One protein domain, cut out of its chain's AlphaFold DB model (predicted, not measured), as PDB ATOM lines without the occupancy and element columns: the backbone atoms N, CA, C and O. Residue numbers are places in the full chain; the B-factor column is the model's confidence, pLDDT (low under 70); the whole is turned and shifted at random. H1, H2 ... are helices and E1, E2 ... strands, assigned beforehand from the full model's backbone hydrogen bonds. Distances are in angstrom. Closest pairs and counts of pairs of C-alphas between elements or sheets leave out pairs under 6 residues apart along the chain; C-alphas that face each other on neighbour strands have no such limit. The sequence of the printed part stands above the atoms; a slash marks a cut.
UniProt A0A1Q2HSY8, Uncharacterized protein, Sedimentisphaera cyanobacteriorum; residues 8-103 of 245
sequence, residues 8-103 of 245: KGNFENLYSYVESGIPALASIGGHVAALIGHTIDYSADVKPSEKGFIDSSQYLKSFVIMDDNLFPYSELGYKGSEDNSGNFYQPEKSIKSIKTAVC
ATOM      1  N   LYS A   8      25.852   3.520 -21.641       47.00
ATOM      2  CA  LYS A   8      26.860   4.032 -20.678       47.00
ATOM      3  C   LYS A   8      28.225   4.294 -21.329       47.00
ATOM      4  O   LYS A   8      28.819   5.343 -21.112       47.00
ATOM      5  N   GLY A   9      28.678   3.388 -22.199       52.09
ATOM      6  CA  GLY A   9      29.933   3.558 -22.935       52.09
ATOM      7  C   GLY A   9      29.876   4.605 -24.053       52.09
ATOM      8  O   GLY A   9      30.914   5.156 -24.395       52.09
ATOM      9  N   ASN A  10      28.704   4.897 -24.623       72.31
ATOM     10  CA  ASN A  10      28.543   5.928 -25.655       72.31
ATOM     11  C   ASN A  10      28.351   7.323 -25.050       72.31
ATOM     12  O   ASN A  10      28.841   8.297 -25.613       72.31
ATOM     13  N   PHE A  11      27.706   7.410 -23.888       87.50
ATOM     14  CA  PHE A  11      27.414   8.666 -23.216       87.50
ATOM     15  C   PHE A  11      28.670   9.380 -22.714       87.50
ATOM     16  O   PHE A  11      28.855  10.546 -23.040       87.50
ATOM     17  N   GLU A  12      29.572   8.683 -22.008       91.69
ATOM     18  CA  GLU A  12      30.857   9.263 -21.568       91.69
ATOM     19  C   GLU A  12      31.644   9.827 -22.763       91.69
ATOM     20  O   GLU A  12      32.274  10.881 -22.676       91.69
ATOM     21  N   ASN A  13      31.596   9.139 -23.908       91.12
ATOM     22  CA  ASN A  13      32.285   9.568 -25.125       91.12
ATOM     23  C   ASN A  13      31.618  10.789 -25.764       91.12
ATOM     24  O   ASN A  13      32.326  11.722 -26.123       91.12
ATOM     25  N   LEU A  14      30.284  10.807 -25.867       92.81
ATOM     26  CA  LEU A  14      29.532  11.978 -26.326       92.81
ATOM     27  C   LEU A  14      29.825  13.190 -25.438       92.81
ATOM     28  O   LEU A  14      30.214  14.238 -25.946       92.81
ATOM     29  N   TYR A  15      29.718  13.013 -24.119       94.94
ATOM     30  CA  TYR A  15      30.052  14.036 -23.134       94.94
ATOM     31  C   TYR A  15      31.471  14.567 -23.348       94.94
ATOM     32  O   TYR A  15      31.659  15.773 -23.355       94.94
ATOM     33  N   SER A  16      32.449  13.691 -23.613       94.31
ATOM     34  CA  SER A  16      33.841  14.113 -23.854       94.31
ATOM     35  C   SER A  16      33.951  15.094 -25.016       94.31
ATOM     36  O   SER A  16      34.722  16.042 -24.934       94.31
ATOM     37  N   TYR A  17      33.201  14.887 -26.101       93.25
ATOM     38  CA  TYR A  17      33.218  15.802 -27.243       93.25
ATOM     39  C   TYR A  17      32.567  17.144 -26.904       93.25
ATOM     40  O   TYR A  17      33.156  18.182 -27.193       93.25
ATOM     41  N   VAL A  18      31.424  17.137 -26.215       94.94
ATOM     42  CA  VAL A  18      30.766  18.383 -25.791       94.94
ATOM     43  C   VAL A  18      31.631  19.148 -24.776       94.94
ATOM     44  O   VAL A  18      31.813  20.353 -24.916       94.94
ATOM     45  N   GLU A  19      32.262  18.450 -23.829       94.75
ATOM     46  CA  GLU A  19      33.265  18.985 -22.888       94.75
ATOM     47  C   GLU A  19      34.485  19.579 -23.615       94.75
ATOM     48  O   GLU A  19      35.084  20.558 -23.171       94.75
ATOM     49  N   SER A  20      34.833  19.034 -24.785       93.50
ATOM     50  CA  SER A  20      35.894  19.571 -25.652       93.50
ATOM     51  C   SER A  20      35.495  20.871 -26.363       93.50
ATOM     52  O   SER A  20      36.319  21.455 -27.064       93.50
ATOM     53  N   GLY A  21      34.238  21.310 -26.239       92.12
ATOM     54  CA  GLY A  21      33.674  22.396 -27.038       92.12
ATOM     55  C   GLY A  21      33.384  21.997 -28.489       92.12
ATOM     56  O   GLY A  21      33.276  22.869 -29.349       92.12
ATOM     57  N   ILE A  22      33.289  20.695 -28.784       91.12
ATOM     58  CA  ILE A  22      32.932  20.190 -30.113       91.12
ATOM     59  C   ILE A  22      31.418  19.955 -30.131       91.12
ATOM     60  O   ILE A  22      30.936  19.102 -29.379       91.12
ATOM     61  N   PRO A  23      30.657  20.672 -30.976       93.00
ATOM     62  CA  PRO A  23      29.219  20.482 -31.045       93.00
ATOM     63  C   PRO A  23      28.887  19.087 -31.583       93.00
ATOM     64  O   PRO A  23      29.593  18.565 -32.441       93.00
ATOM     65  N   ALA A  24      27.797  18.488 -31.115       93.44
ATOM     66  CA  ALA A  24      27.352  17.168 -31.553       93.44
ATOM     67  C   ALA A  24      25.904  17.219 -32.038       93.44
ATOM     68  O   ALA A  24      25.038  17.740 -31.345       93.44
ATOM     69  N   LEU A  25      25.607  16.638 -33.198       94.56
ATOM     70  CA  LEU A  25      24.227  16.466 -33.653       94.56
ATOM     71  C   LEU A  25      23.650  15.216 -33.001       94.56
ATOM     72  O   LEU A  25      24.123  14.113 -33.268       94.56
ATOM     73  N   ALA A  26      22.648  15.375 -32.144       94.00
ATOM     74  CA  ALA A  26      22.057  14.297 -31.365       94.00
ATOM     75  C   ALA A  26      20.626  14.008 -31.824       94.00
ATOM     76  O   ALA A  26      19.804  14.913 -31.932       94.00
ATOM     77  N   SER A  27      20.308  12.729 -32.045       92.69
ATOM     78  CA  SER A  27      18.927  12.292 -32.242       92.69
ATOM     79  C   SER A  27      18.258  12.062 -30.892       92.69
ATOM     80  O   SER A  27      18.668  11.176 -30.137       92.69
ATOM     81  N   ILE A  28      17.212  12.835 -30.612       90.50
ATOM     82  CA  ILE A  28      16.461  12.855 -29.358       90.50
ATOM     83  C   ILE A  28      15.030  12.401 -29.653       90.50
ATOM     84  O   ILE A  28      14.170  13.190 -30.047       90.50
ATOM     85  N   GLY A  29      14.766  11.102 -29.495       81.69
ATOM     86  CA  GLY A  29      13.411  10.554 -29.637       81.69
ATOM     87  C   GLY A  29      12.710  10.883 -30.966       81.69
ATOM     88  O   GLY A  29      11.539  11.241 -30.944       81.69
ATOM     89  N   GLY A  30      13.412  10.793 -32.102       82.19
ATOM     90  CA  GLY A  30      12.854  11.087 -33.435       82.19
ATOM     91  C   GLY A  30      13.030  12.535 -33.905       82.19
ATOM     92  O   GLY A  30      12.684  12.841 -35.037       82.19
ATOM     93  N   HIS A  31      13.610  13.396 -33.067       90.38
ATOM     94  CA  HIS A  31      14.035  14.751 -33.423       90.38
ATOM     95  C   HIS A  31      15.558  14.861 -33.460       90.38
ATOM     96  O   HIS A  31      16.236  13.980 -32.928       90.38
ATOM     97  N   VAL A  32      16.103  15.918 -34.057       92.56
ATOM     98  CA  VAL A  32      17.545  16.193 -34.066       92.56
ATOM     99  C   VAL A  32      17.802  17.588 -33.515       92.56
ATOM    100  O   VAL A  32      17.224  18.552 -33.998       92.56
ATOM    101  N   ALA A  33      18.709  17.689 -32.545       94.94
ATOM    102  CA  ALA A  33      19.188  18.962 -32.015       94.94
ATOM    103  C   ALA A  33      20.718  18.971 -31.956       94.94
ATOM    104  O   ALA A  33      21.360  17.918 -31.849       94.94
ATOM    105  N   ALA A  34      21.315  20.159 -32.008       96.06
ATOM    106  CA  ALA A  34      22.749  20.320 -31.813       96.06
ATOM    107  C   ALA A  34      23.055  20.503 -30.321       96.06
ATOM    108  O   ALA A  34      22.597  21.463 -29.715       96.06
ATOM    109  N   LEU A  35      23.852  19.614 -29.733       95.88
ATOM    110  CA  LEU A  35      24.454  19.796 -28.413       95.88
ATOM    111  C   LEU A  35      25.670  20.705 -28.574       95.88
ATOM    112  O   LEU A  35      26.588  20.364 -29.319       95.88
ATOM    113  N   ILE A  36      25.686  21.847 -27.900       95.56
ATOM    114  CA  ILE A  36      26.712  22.890 -28.084       95.56
ATOM    115  C   ILE A  36      27.449  23.247 -26.790       95.56
ATOM    116  O   ILE A  36      28.398  24.023 -26.811       95.56
ATOM    117  N   GLY A  37      27.030  22.672 -25.667       95.25
ATOM    118  CA  GLY A  37      27.646  22.874 -24.365       95.25
ATOM    119  C   GLY A  37      26.961  22.028 -23.304       95.25
ATOM    120  O   GLY A  37      26.075  21.224 -23.605       95.25
ATOM    121  N   HIS A  38      27.362  22.208 -22.055       95.62
ATOM    122  CA  HIS A  38      26.750  21.524 -20.927       95.62
ATOM    123  C   HIS A  38      26.849  22.344 -19.644       95.62
ATOM    124  O   HIS A  38      27.705  23.218 -19.511       95.62
ATOM    125  N   THR A  39      25.986  22.017 -18.688       95.25
ATOM    126  CA  THR A  39      26.028  22.527 -17.318       95.25
ATOM    127  C   THR A  39      26.386  21.395 -16.354       95.25
ATOM    128  O   THR A  39      26.234  20.206 -16.660       95.25
ATOM    129  N   ILE A  40      26.911  21.761 -15.186       94.38
ATOM    130  CA  ILE A  40      27.392  20.821 -14.172       94.38
ATOM    131  C   ILE A  40      26.675  21.110 -12.854       94.38
ATOM    132  O   ILE A  40      26.552  22.267 -12.457       94.38
ATOM    133  N   ASP A  41      26.255  20.057 -12.162       95.00
ATOM    134  CA  ASP A  41      25.828  20.109 -10.769       95.00
ATOM    135  C   ASP A  41      26.884  19.441  -9.878       95.00
ATOM    136  O   ASP A  41      26.925  18.222  -9.728       95.00
ATOM    137  N   TYR A  42      27.748  20.249  -9.257       93.62
ATOM    138  CA  TYR A  42      28.778  19.766  -8.329       93.62
ATOM    139  C   TYR A  42      28.216  19.235  -6.998       93.62
ATOM    140  O   TYR A  42      28.969  18.644  -6.211       93.62
ATOM    141  N   SER A  43      26.925  19.453  -6.724       93.50
ATOM    142  CA  SER A  43      26.235  18.930  -5.542       93.50
ATOM    143  C   SER A  43      25.645  17.534  -5.757       93.50
ATOM    144  O   SER A  43      25.276  16.888  -4.776       93.50
ATOM    145  N   ALA A  44      25.627  17.040  -7.001       91.44
ATOM    146  CA  ALA A  44      25.096  15.726  -7.343       91.44
ATOM    147  C   ALA A  44      25.747  14.593  -6.527       91.44
ATOM    148  O   ALA A  44      26.972  14.535  -6.365       91.44
ATOM    149  N   ASP A  45      24.915  13.655  -6.062       92.19
ATOM    150  CA  ASP A  45      25.361  12.416  -5.419       92.19
ATOM    151  C   ASP A  45      25.900  11.443  -6.480       92.19
ATOM    152  O   ASP A  45      25.164  10.674  -7.108       92.19
ATOM    153  N   VAL A  46      27.206  11.527  -6.726       94.44
ATOM    154  CA  VAL A  46      27.914  10.704  -7.711       94.44
ATOM    155  C   VAL A  46      28.452   9.424  -7.085       94.44
ATOM    156  O   VAL A  46      28.934   9.406  -5.952       94.44
ATOM    157  N   LYS A  47      28.436   8.332  -7.854       94.75
ATOM    158  CA  LYS A  47      28.860   7.018  -7.360       94.75
ATOM    159  C   LYS A  47      30.159   6.581  -8.031       94.75
ATOM    160  O   LYS A  47      30.215   6.490  -9.264       94.75
ATOM    161  N   PRO A  48      31.217   6.283  -7.255       95.44
ATOM    162  CA  PRO A  48      32.428   5.730  -7.829       95.44
ATOM    163  C   PRO A  48      32.155   4.341  -8.413       95.44
ATOM    164  O   PRO A  48      31.351   3.565  -7.903       95.44
ATOM    165  N   SER A  49      32.862   4.021  -9.491       93.81
ATOM    166  CA  SER A  49      33.007   2.649  -9.978       93.81
ATOM    167  C   SER A  49      33.698   1.770  -8.932       93.81
ATOM    168  O   SER A  49      34.363   2.275  -8.029       93.81
ATOM    169  N   GLU A  50      33.636   0.449  -9.108       91.25
ATOM    170  CA  GLU A  50      34.310  -0.530  -8.236       91.25
ATOM    171  C   GLU A  50      35.814  -0.255  -8.056       91.25
ATOM    172  O   GLU A  50      36.391  -0.545  -7.014       91.25
ATOM    173  N   LYS A  51      36.457   0.361  -9.056       91.25
ATOM    174  CA  LYS A  51      37.880   0.731  -9.016       91.25
ATOM    175  C   LYS A  51      38.158   2.072  -8.320       91.25
ATOM    176  O   LYS A  51      39.314   2.490  -8.250       91.25
ATOM    177  N   GLY A  52      37.129   2.751  -7.813       95.69
ATOM    178  CA  GLY A  52      37.242   4.045  -7.142       95.69
ATOM    179  C   GLY A  52      37.323   5.244  -8.091       95.69
ATOM    180  O   GLY A  52      37.891   6.263  -7.714       95.69
ATOM    181  N   PHE A  53      36.791   5.137  -9.313       96.69
ATOM    182  CA  PHE A  53      36.754   6.248 -10.279       96.69
ATOM    183  C   PHE A  53      35.344   6.786 -10.488       96.69
ATOM    184  O   PHE A  53      34.419   5.999 -10.688       96.69
ATOM    185  N   ILE A  54      35.214   8.105 -10.531       97.50
ATOM    186  CA  ILE A  54      34.010   8.853 -10.887       97.50
ATOM    187  C   ILE A  54      34.292   9.554 -12.217       97.50
ATOM    188  O   ILE A  54      35.236  10.331 -12.318       97.50
ATOM    189  N   ASP A  55      33.490   9.295 -13.246       96.62
ATOM    190  CA  ASP A  55      33.576  10.068 -14.488       96.62
ATOM    191  C   ASP A  55      32.954  11.453 -14.278       96.62
ATOM    192  O   ASP A  55      31.877  11.552 -13.688       96.62
ATOM    193  N   SER A  56      33.597  12.515 -14.772       96.75
ATOM    194  CA  SER A  56      33.063  13.880 -14.701       96.75
ATOM    195  C   SER A  56      31.655  13.994 -15.286       96.75
ATOM    196  O   SER A  56      30.868  14.800 -14.798       96.75
ATOM    197  N   SER A  57      31.296  13.152 -16.267       95.56
ATOM    198  CA  SER A  57      29.956  13.142 -16.861       95.56
ATOM    199  C   SER A  57      28.848  12.790 -15.864       95.56
ATOM    200  O   SER A  57      27.679  13.016 -16.163       95.56
ATOM    201  N   GLN A  58      29.170  12.207 -14.702       96.06
ATOM    202  CA  GLN A  58      28.182  11.965 -13.644       96.06
ATOM    203  C   GLN A  58      27.696  13.261 -12.984       96.06
ATOM    204  O   GLN A  58      26.595  13.275 -12.448       96.06
ATOM    205  N   TYR A  59      28.480  14.340 -13.058       96.19
ATOM    206  CA  TYR A  59      28.072  15.664 -12.591       96.19
ATOM    207  C   TYR A  59      27.304  16.461 -13.658       96.19
ATOM    208  O   TYR A  59      26.962  17.617 -13.423       96.19
ATOM    209  N   LEU A  60      27.049  15.894 -14.844       95.50
ATOM    210  CA  LEU A  60      26.267  16.569 -15.878       95.50
ATOM    211  C   LEU A  60      24.862  16.883 -15.351       95.50
ATOM    212  O   LEU A  60      24.138  15.953 -15.004       95.50
ATOM    213  N   LYS A  61      24.457  18.159 -15.377       95.38
ATOM    214  CA  LYS A  61      23.073  18.578 -15.095       95.38
ATOM    215  C   LYS A  61      22.235  18.569 -16.377       95.38
ATOM    216  O   LYS A  61      21.220  17.876 -16.444       95.38
ATOM    217  N   SER A  62      22.670  19.306 -17.397       96.19
ATOM    218  CA  SER A  62      21.972  19.433 -18.683       96.19
ATOM    219  C   SER A  62      22.949  19.637 -19.845       96.19
ATOM    220  O   SER A  62      24.057  20.145 -19.662       96.19
ATOM    221  N   PHE A  63      22.545  19.261 -21.058       96.81
ATOM    222  CA  PHE A  63      23.204  19.747 -22.272       96.81
ATOM    223  C   PHE A  63      22.569  21.062 -22.713       96.81
ATOM    224  O   PHE A  63      21.348  21.172 -22.748       96.81
ATOM    225  N   VAL A  64      23.390  22.026 -23.123       96.88
ATOM    226  CA  VAL A  64      22.917  23.210 -23.845       96.88
ATOM    227  C   VAL A  64      22.698  22.802 -25.296       96.88
ATOM    228  O   VAL A  64      23.620  22.281 -25.938       96.88
ATOM    229  N   ILE A  65      21.488  23.019 -25.804       95.94
ATOM    230  CA  ILE A  65      21.071  22.592 -27.135       95.94
ATOM    231  C   ILE A  65      20.620  23.761 -28.013       95.94
ATOM    232  O   ILE A  65      20.115  24.779 -27.539       95.94
ATOM    233  N   MET A  66      20.790  23.591 -29.321       96.25
ATOM    234  CA  MET A  66      20.133  24.383 -30.354       96.25
ATOM    235  C   MET A  66      19.147  23.471 -31.080       96.25
ATOM    236  O   MET A  66      19.539  22.478 -31.698       96.25
ATOM    237  N   ASP A  67      17.869  23.790 -30.914       93.50
ATOM    238  CA  ASP A  67      16.722  23.029 -31.389       93.50
ATOM    239  C   ASP A  67      15.803  23.998 -32.132       93.50
ATOM    240  O   ASP A  67      15.500  25.074 -31.621       93.50
ATOM    241  N   ASP A  68      15.396  23.640 -33.346       92.75
ATOM    242  CA  ASP A  68      14.589  24.481 -34.234       92.75
ATOM    243  C   ASP A  68      13.155  24.708 -33.730       92.75
ATOM    244  O   ASP A  68      12.488  25.638 -34.182       92.75
ATOM    245  N   ASN A  69      12.692  23.901 -32.772       91.44
ATOM    246  CA  ASN A  69      11.369  24.035 -32.165       91.44
ATOM    247  C   ASN A  69      11.382  24.787 -30.827       91.44
ATOM    248  O   ASN A  69      10.326  24.967 -30.219       91.44
ATOM    249  N   LEU A  70      12.556  25.194 -30.337       90.81
ATOM    250  CA  LEU A  70      12.722  25.831 -29.032       90.81
ATOM    251  C   LEU A  70      13.480  27.153 -29.153       90.81
ATOM    252  O   LEU A  70      14.087  27.473 -30.174       90.81
ATOM    253  N   PHE A  71      13.479  27.929 -28.069       90.06
ATOM    254  CA  PHE A  71      14.358  29.088 -27.991       90.06
ATOM    255  C   PHE A  71      15.833  28.650 -28.045       90.06
ATOM    256  O   PHE A  71      16.191  27.610 -27.475       90.06
ATOM    257  N   PRO A  72      16.708  29.436 -28.701       91.94
ATOM    258  CA  PRO A  72      18.134  29.140 -28.749       91.94
ATOM    259  C   PRO A  72      18.743  28.946 -27.354       91.94
ATOM    260  O   PRO A  72      18.345  29.618 -26.406       91.94
ATOM    261  N   TYR A  73      19.748  28.071 -27.258       94.25
ATOM    262  CA  TYR A  73      20.492  27.777 -26.021       94.25
ATOM    263  C   TYR A  73      19.645  27.178 -24.887       94.25
ATOM    264  O   TYR A  73      19.974  27.336 -23.714       94.25
ATOM    265  N   SER A  74      18.570  26.470 -25.233       94.81
ATOM    266  CA  SER A  74      17.746  25.744 -24.264       94.81
ATOM    267  C   SER A  74      18.517  24.597 -23.593       94.81
ATOM    268  O   SER A  74      19.461  24.051 -24.165       94.81
ATOM    269  N   GLU A  75      18.088  24.178 -22.403       95.81
ATOM    270  CA  GLU A  75      18.716  23.084 -21.653       95.81
ATOM    271  C   GLU A  75      17.952  21.761 -21.806       95.81
ATOM    272  O   GLU A  75      16.798  21.642 -21.407       95.81
ATOM    273  N   LEU A  76      18.612  20.725 -22.327       95.69
ATOM    274  CA  LEU A  76      18.119  19.350 -22.274       95.69
ATOM    275  C   LEU A  76      18.617  18.692 -20.984       95.69
ATOM    276  O   LEU A  76      19.784  18.303 -20.891       95.69
ATOM    277  N   GLY A  77      17.733  18.578 -19.998       95.06
ATOM    278  CA  GLY A  77      18.014  18.010 -18.681       95.06
ATOM    279  C   GLY A  77      17.590  16.546 -18.536       95.06
ATOM    280  O   GLY A  77      17.260  15.850 -19.503       95.06
ATOM    281  N   TYR A  78      17.599  16.056 -17.296       92.06
ATOM    282  CA  TYR A  78      16.971  14.781 -16.959       92.06
ATOM    283  C   TYR A  78      15.448  14.921 -16.877       92.06
ATOM    284  O   TYR A  78      14.906  16.009 -16.691       92.06
ATOM    285  N   LYS A  79      14.756  13.784 -17.009       90.00
ATOM    286  CA  LYS A  79      13.300  13.720 -16.877       90.00
ATOM    287  C   LYS A  79      12.863  14.281 -15.520       90.00
ATOM    288  O   LYS A  79      13.406  13.858 -14.499       90.00
ATOM    289  N   GLY A  80      11.878  15.175 -15.519       84.69
ATOM    290  CA  GLY A  80      11.363  15.811 -14.303       84.69
ATOM    291  C   GLY A  80      12.227  16.940 -13.727       84.69
ATOM    292  O   GLY A  80      11.879  17.473 -12.678       84.69
ATOM    293  N   SER A  81      13.330  17.329 -14.378       87.19
ATOM    294  CA  SER A  81      14.014  18.585 -14.051       87.19
ATOM    295  C   SER A  81      13.168  19.775 -14.518       87.19
ATOM    296  O   SER A  81      12.674  19.764 -15.648       87.19
ATOM    297  N   GLU A  82      13.021  20.799 -13.673       83.62
ATOM    298  CA  GLU A  82      12.218  21.997 -13.980       83.62
ATOM    299  C   GLU A  82      12.712  22.707 -15.251       83.62
ATOM    300  O   GLU A  82      11.915  23.028 -16.129       83.62
ATOM    301  N   ASP A  83      14.033  22.827 -15.403       85.06
ATOM    302  CA  ASP A  83      14.684  23.500 -16.536       85.06
ATOM    303  C   ASP A  83      14.758  22.644 -17.821       85.06
ATOM    304  O   ASP A  83      15.362  23.058 -18.810       85.06
ATOM    305  N   ASN A  84      14.203  21.425 -17.835       92.56
ATOM    306  CA  ASN A  84      14.309  20.539 -18.996       92.56
ATOM    307  C   ASN A  84      13.402  21.008 -20.145       92.56
ATOM    308  O   ASN A  84      12.196  20.763 -20.149       92.56
ATOM    309  N   SER A  85      13.991  21.572 -21.196       91.81
ATOM    310  CA  SER A  85      13.273  21.958 -22.416       91.81
ATOM    311  C   SER A  85      12.643  20.767 -23.150       91.81
ATOM    312  O   SER A  85      11.697  20.914 -23.921       91.81
ATOM    313  N   GLY A  86      13.091  19.545 -22.861       89.69
ATOM    314  CA  GLY A  86      12.456  18.332 -23.356       89.69
ATOM    315  C   GLY A  86      11.008  18.132 -22.873       89.69
ATOM    316  O   GLY A  86      10.280  17.343 -23.482       89.69
ATOM    317  N   ASN A  87      10.571  18.877 -21.849       90.56
ATOM    318  CA  ASN A  87       9.199  18.883 -21.329       90.56
ATOM    319  C   ASN A  87       8.172  19.444 -22.333       90.56
ATOM    320  O   ASN A  87       6.987  19.141 -22.217       90.56
ATOM    321  N   PHE A  88       8.606  20.212 -23.342       88.00
ATOM    322  CA  PHE A  88       7.727  20.747 -24.392       88.00
ATOM    323  C   PHE A  88       7.295  19.701 -25.433       88.00
ATOM    324  O   PHE A  88       6.374  19.949 -26.211       88.00
ATOM    325  N   TYR A  89       7.931  18.527 -25.461       88.50
ATOM    326  CA  TYR A  89       7.589  17.460 -26.402       88.50
ATOM    327  C   TYR A  89       6.615  16.452 -25.797       88.50
ATOM    328  O   TYR A  89       6.616  16.193 -24.597       88.50
ATOM    329  N   GLN A  90       5.834  15.817 -26.671       87.88
ATOM    330  CA  GLN A  90       5.007  14.663 -26.334       87.88
ATOM    331  C   GLN A  90       5.431  13.463 -27.200       87.88
ATOM    332  O   GLN A  90       5.276  13.523 -28.422       87.88
ATOM    333  N   PRO A  91       5.973  12.375 -26.612       87.19
ATOM    334  CA  PRO A  91       6.320  12.221 -25.194       87.19
ATOM    335  C   PRO A  91       7.504  13.110 -24.763       87.19
ATOM    336  O   PRO A  91       8.332  13.489 -25.595       87.19
ATOM    337  N   GLU A  92       7.597  13.386 -23.454       89.75
ATOM    338  CA  GLU A  92       8.694  14.151 -22.838       89.75
ATOM    339  C   GLU A  92      10.065  13.596 -23.256       89.75
ATOM    340  O   GLU A  92      10.324  12.385 -23.215       89.75
ATOM    341  N   LYS A  93      10.968  14.504 -23.632       91.62
ATOM    342  CA  LYS A  93      12.357  14.196 -23.981       91.62
ATOM    343  C   LYS A  93      13.297  14.560 -22.835       91.62
ATOM    344  O   LYS A  93      13.007  15.423 -22.021       91.62
ATOM    345  N   SER A  94      14.439  13.889 -22.760       93.69
ATOM    346  CA  SER A  94      15.495  14.172 -21.780       93.69
ATOM    347  C   SER A  94      16.853  13.756 -22.341       93.69
ATOM    348  O   SER A  94      16.921  13.152 -23.416       93.69
ATOM    349  N   ILE A  95      17.935  13.974 -21.590       92.38
ATOM    350  CA  ILE A  95      19.271  13.439 -21.910       92.38
ATOM    351  C   ILE A  95      19.219  11.929 -22.198       92.38
ATOM    352  O   ILE A  95      19.886  11.436 -23.106       92.38
ATOM    353  N   LYS A  96      18.380  11.180 -21.468       90.44
ATOM    354  CA  LYS A  96      18.219   9.727 -21.659       90.44
ATOM    355  C   LYS A  96      17.491   9.360 -22.958       90.44
ATOM    356  O   LYS A  96      17.502   8.195 -23.344       90.44
ATOM    357  N   SER A  97      16.863  10.328 -23.623       91.50
ATOM    358  CA  SER A  97      16.187  10.151 -24.912       91.50
ATOM    359  C   SER A  97      17.138  10.270 -26.106       91.50
ATOM    360  O   SER A  97      16.714  10.009 -27.237       91.50
ATOM    361  N   ILE A  98      18.402  10.656 -25.885       91.62
ATOM    362  CA  ILE A  98      19.415  10.665 -26.939       91.62
ATOM    363  C   ILE A  98      19.705   9.211 -27.340       91.62
ATOM    364  O   ILE A  98      20.035   8.375 -26.503       91.62
ATOM    365  N   LYS A  99      19.557   8.893 -28.629       88.56
ATOM    366  CA  LYS A  99      19.764   7.532 -29.163       88.56
ATOM    367  C   LYS A  99      21.094   7.387 -29.882       88.56
ATOM    368  O   LYS A  99      21.799   6.394 -29.710       88.56
ATOM    369  N   THR A 100      21.429   8.384 -30.688       87.75
ATOM    370  CA  THR A 100      22.666   8.457 -31.460       87.75
ATOM    371  C   THR A 100      23.133   9.901 -31.506       87.75
ATOM    372  O   THR A 100      22.316  10.818 -31.395       87.75
ATOM    373  N   ALA A 101      24.435  10.098 -31.662       90.56
ATOM    374  CA  ALA A 101      25.010  11.407 -31.881       90.56
ATOM    375  C   ALA A 101      26.161  11.316 -32.881       90.56
ATOM    376  O   ALA A 101      26.940  10.361 -32.865       90.56
ATOM    377  N   VAL A 102      26.268  12.329 -33.733       89.00
ATOM    378  CA  VAL A 102      27.366  12.501 -34.680       89.00
ATOM    379  C   VAL A 102      28.167  13.714 -34.242       89.00
ATOM    380  O   VAL A 102      27.640  14.820 -34.146       89.00
ATOM    381  N   CYS A 103      29.446  13.494 -33.960       87.81
ATOM    382  CA  CYS A 103      30.387  14.557 -33.632       87.81
ATOM    383  C   CYS A 103      31.249  14.809 -34.877       87.81
ATOM    384  O   CYS A 103      31.946  13.881 -35.301       87.81
TER     385      CYS A 103
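Overview. This is residues 8 to 103 of the 245 residues of an uncharacterized protein of Sedimentisphaera cyanobacteriorum (UniProt A0A1Q2HSY8). One strongly twisted sheet of five strands makes the main body, with the long helix H1 packed across one face of it, while a loop of residues 41 to 52 and the short strand E3 after it reach away from the sheet. The short helices H2 and H3 only graze the sheet. The printed part has 96 residues with three named helices and six named strands, in the order H1 E1 E2 E3 H2 E4 E5 H3 E6; the sheet runs E5 E4 E2 E1 E6, all antiparallel, and the class is mixed, helices and strands. It is compact, with a radius of gyration of the C-alphas of 13.1 A, and only just elongated, spanning 42 by 27 by 19 A.

Along the chain. Begin with the sheet at C-alpha 31, (14.035, 14.751, -33.423), where E2, residues 31 to 40, sets out; it measures 24.2 A and bends by 71 degrees at residue 36. Beside it find E4, residues 60 to 66, 17.6 A long, and E1, residues 24 to 28, 11.9 A long. The edge strands are E5, residues 74 to 76, and E6, residues 98 to 102, which ends at C-alpha 102, (27.366, 12.501, -34.680). H1, residues 8 to 19, begins at C-alpha 8, (26.860, 4.032, -20.678), and measures 16.4 A. E3 is residues 53 to 55, H2 residues 56 to 59, H3 residues 85 to 88.

Arrangement. Look first between E2 and E4, antiparallel, where N 36 and O 64 are 2.9 A apart, within hydrogen-bond range. E1 and E2 form a hairpin, with N 35 and O 24 at 2.7 A; E4 and E5 form another, with N 76 and O 63 at 2.8 A. E6 is antiparallel to E1, with N 27 and O 100 at 2.8 A. H1 and the sheet make two layers, a helix on one face of a sheet. Its height over the sheet is 8.1 A, and it runs across the strands, at 67 degrees to E2 on the local plane. Its closest C-alphas to E2 are those of Val 18 and Gly 37, 5.7 A apart. H1 and H2 are close but not clearly touching, with the C-alphas of Glu 12 and Ser 57 closest at 6.2 A. H1 and H3 are apart, and E3 pairs with no named strand. In H1, 6 of 8 O i to N i+4 pairs are within hydrogen-bond range; H2 and H3 are too short for such a pair.

Size, cuts and confidence. Look to Lys 51 and Asn 69 for the two C-alphas farthest apart, 42.2 A. The printed part has no cut, and the one long link is E2 to E3, 12 residues. The mean pLDDT of the printed part is 91.4, and residues 8 to 9 are under 70.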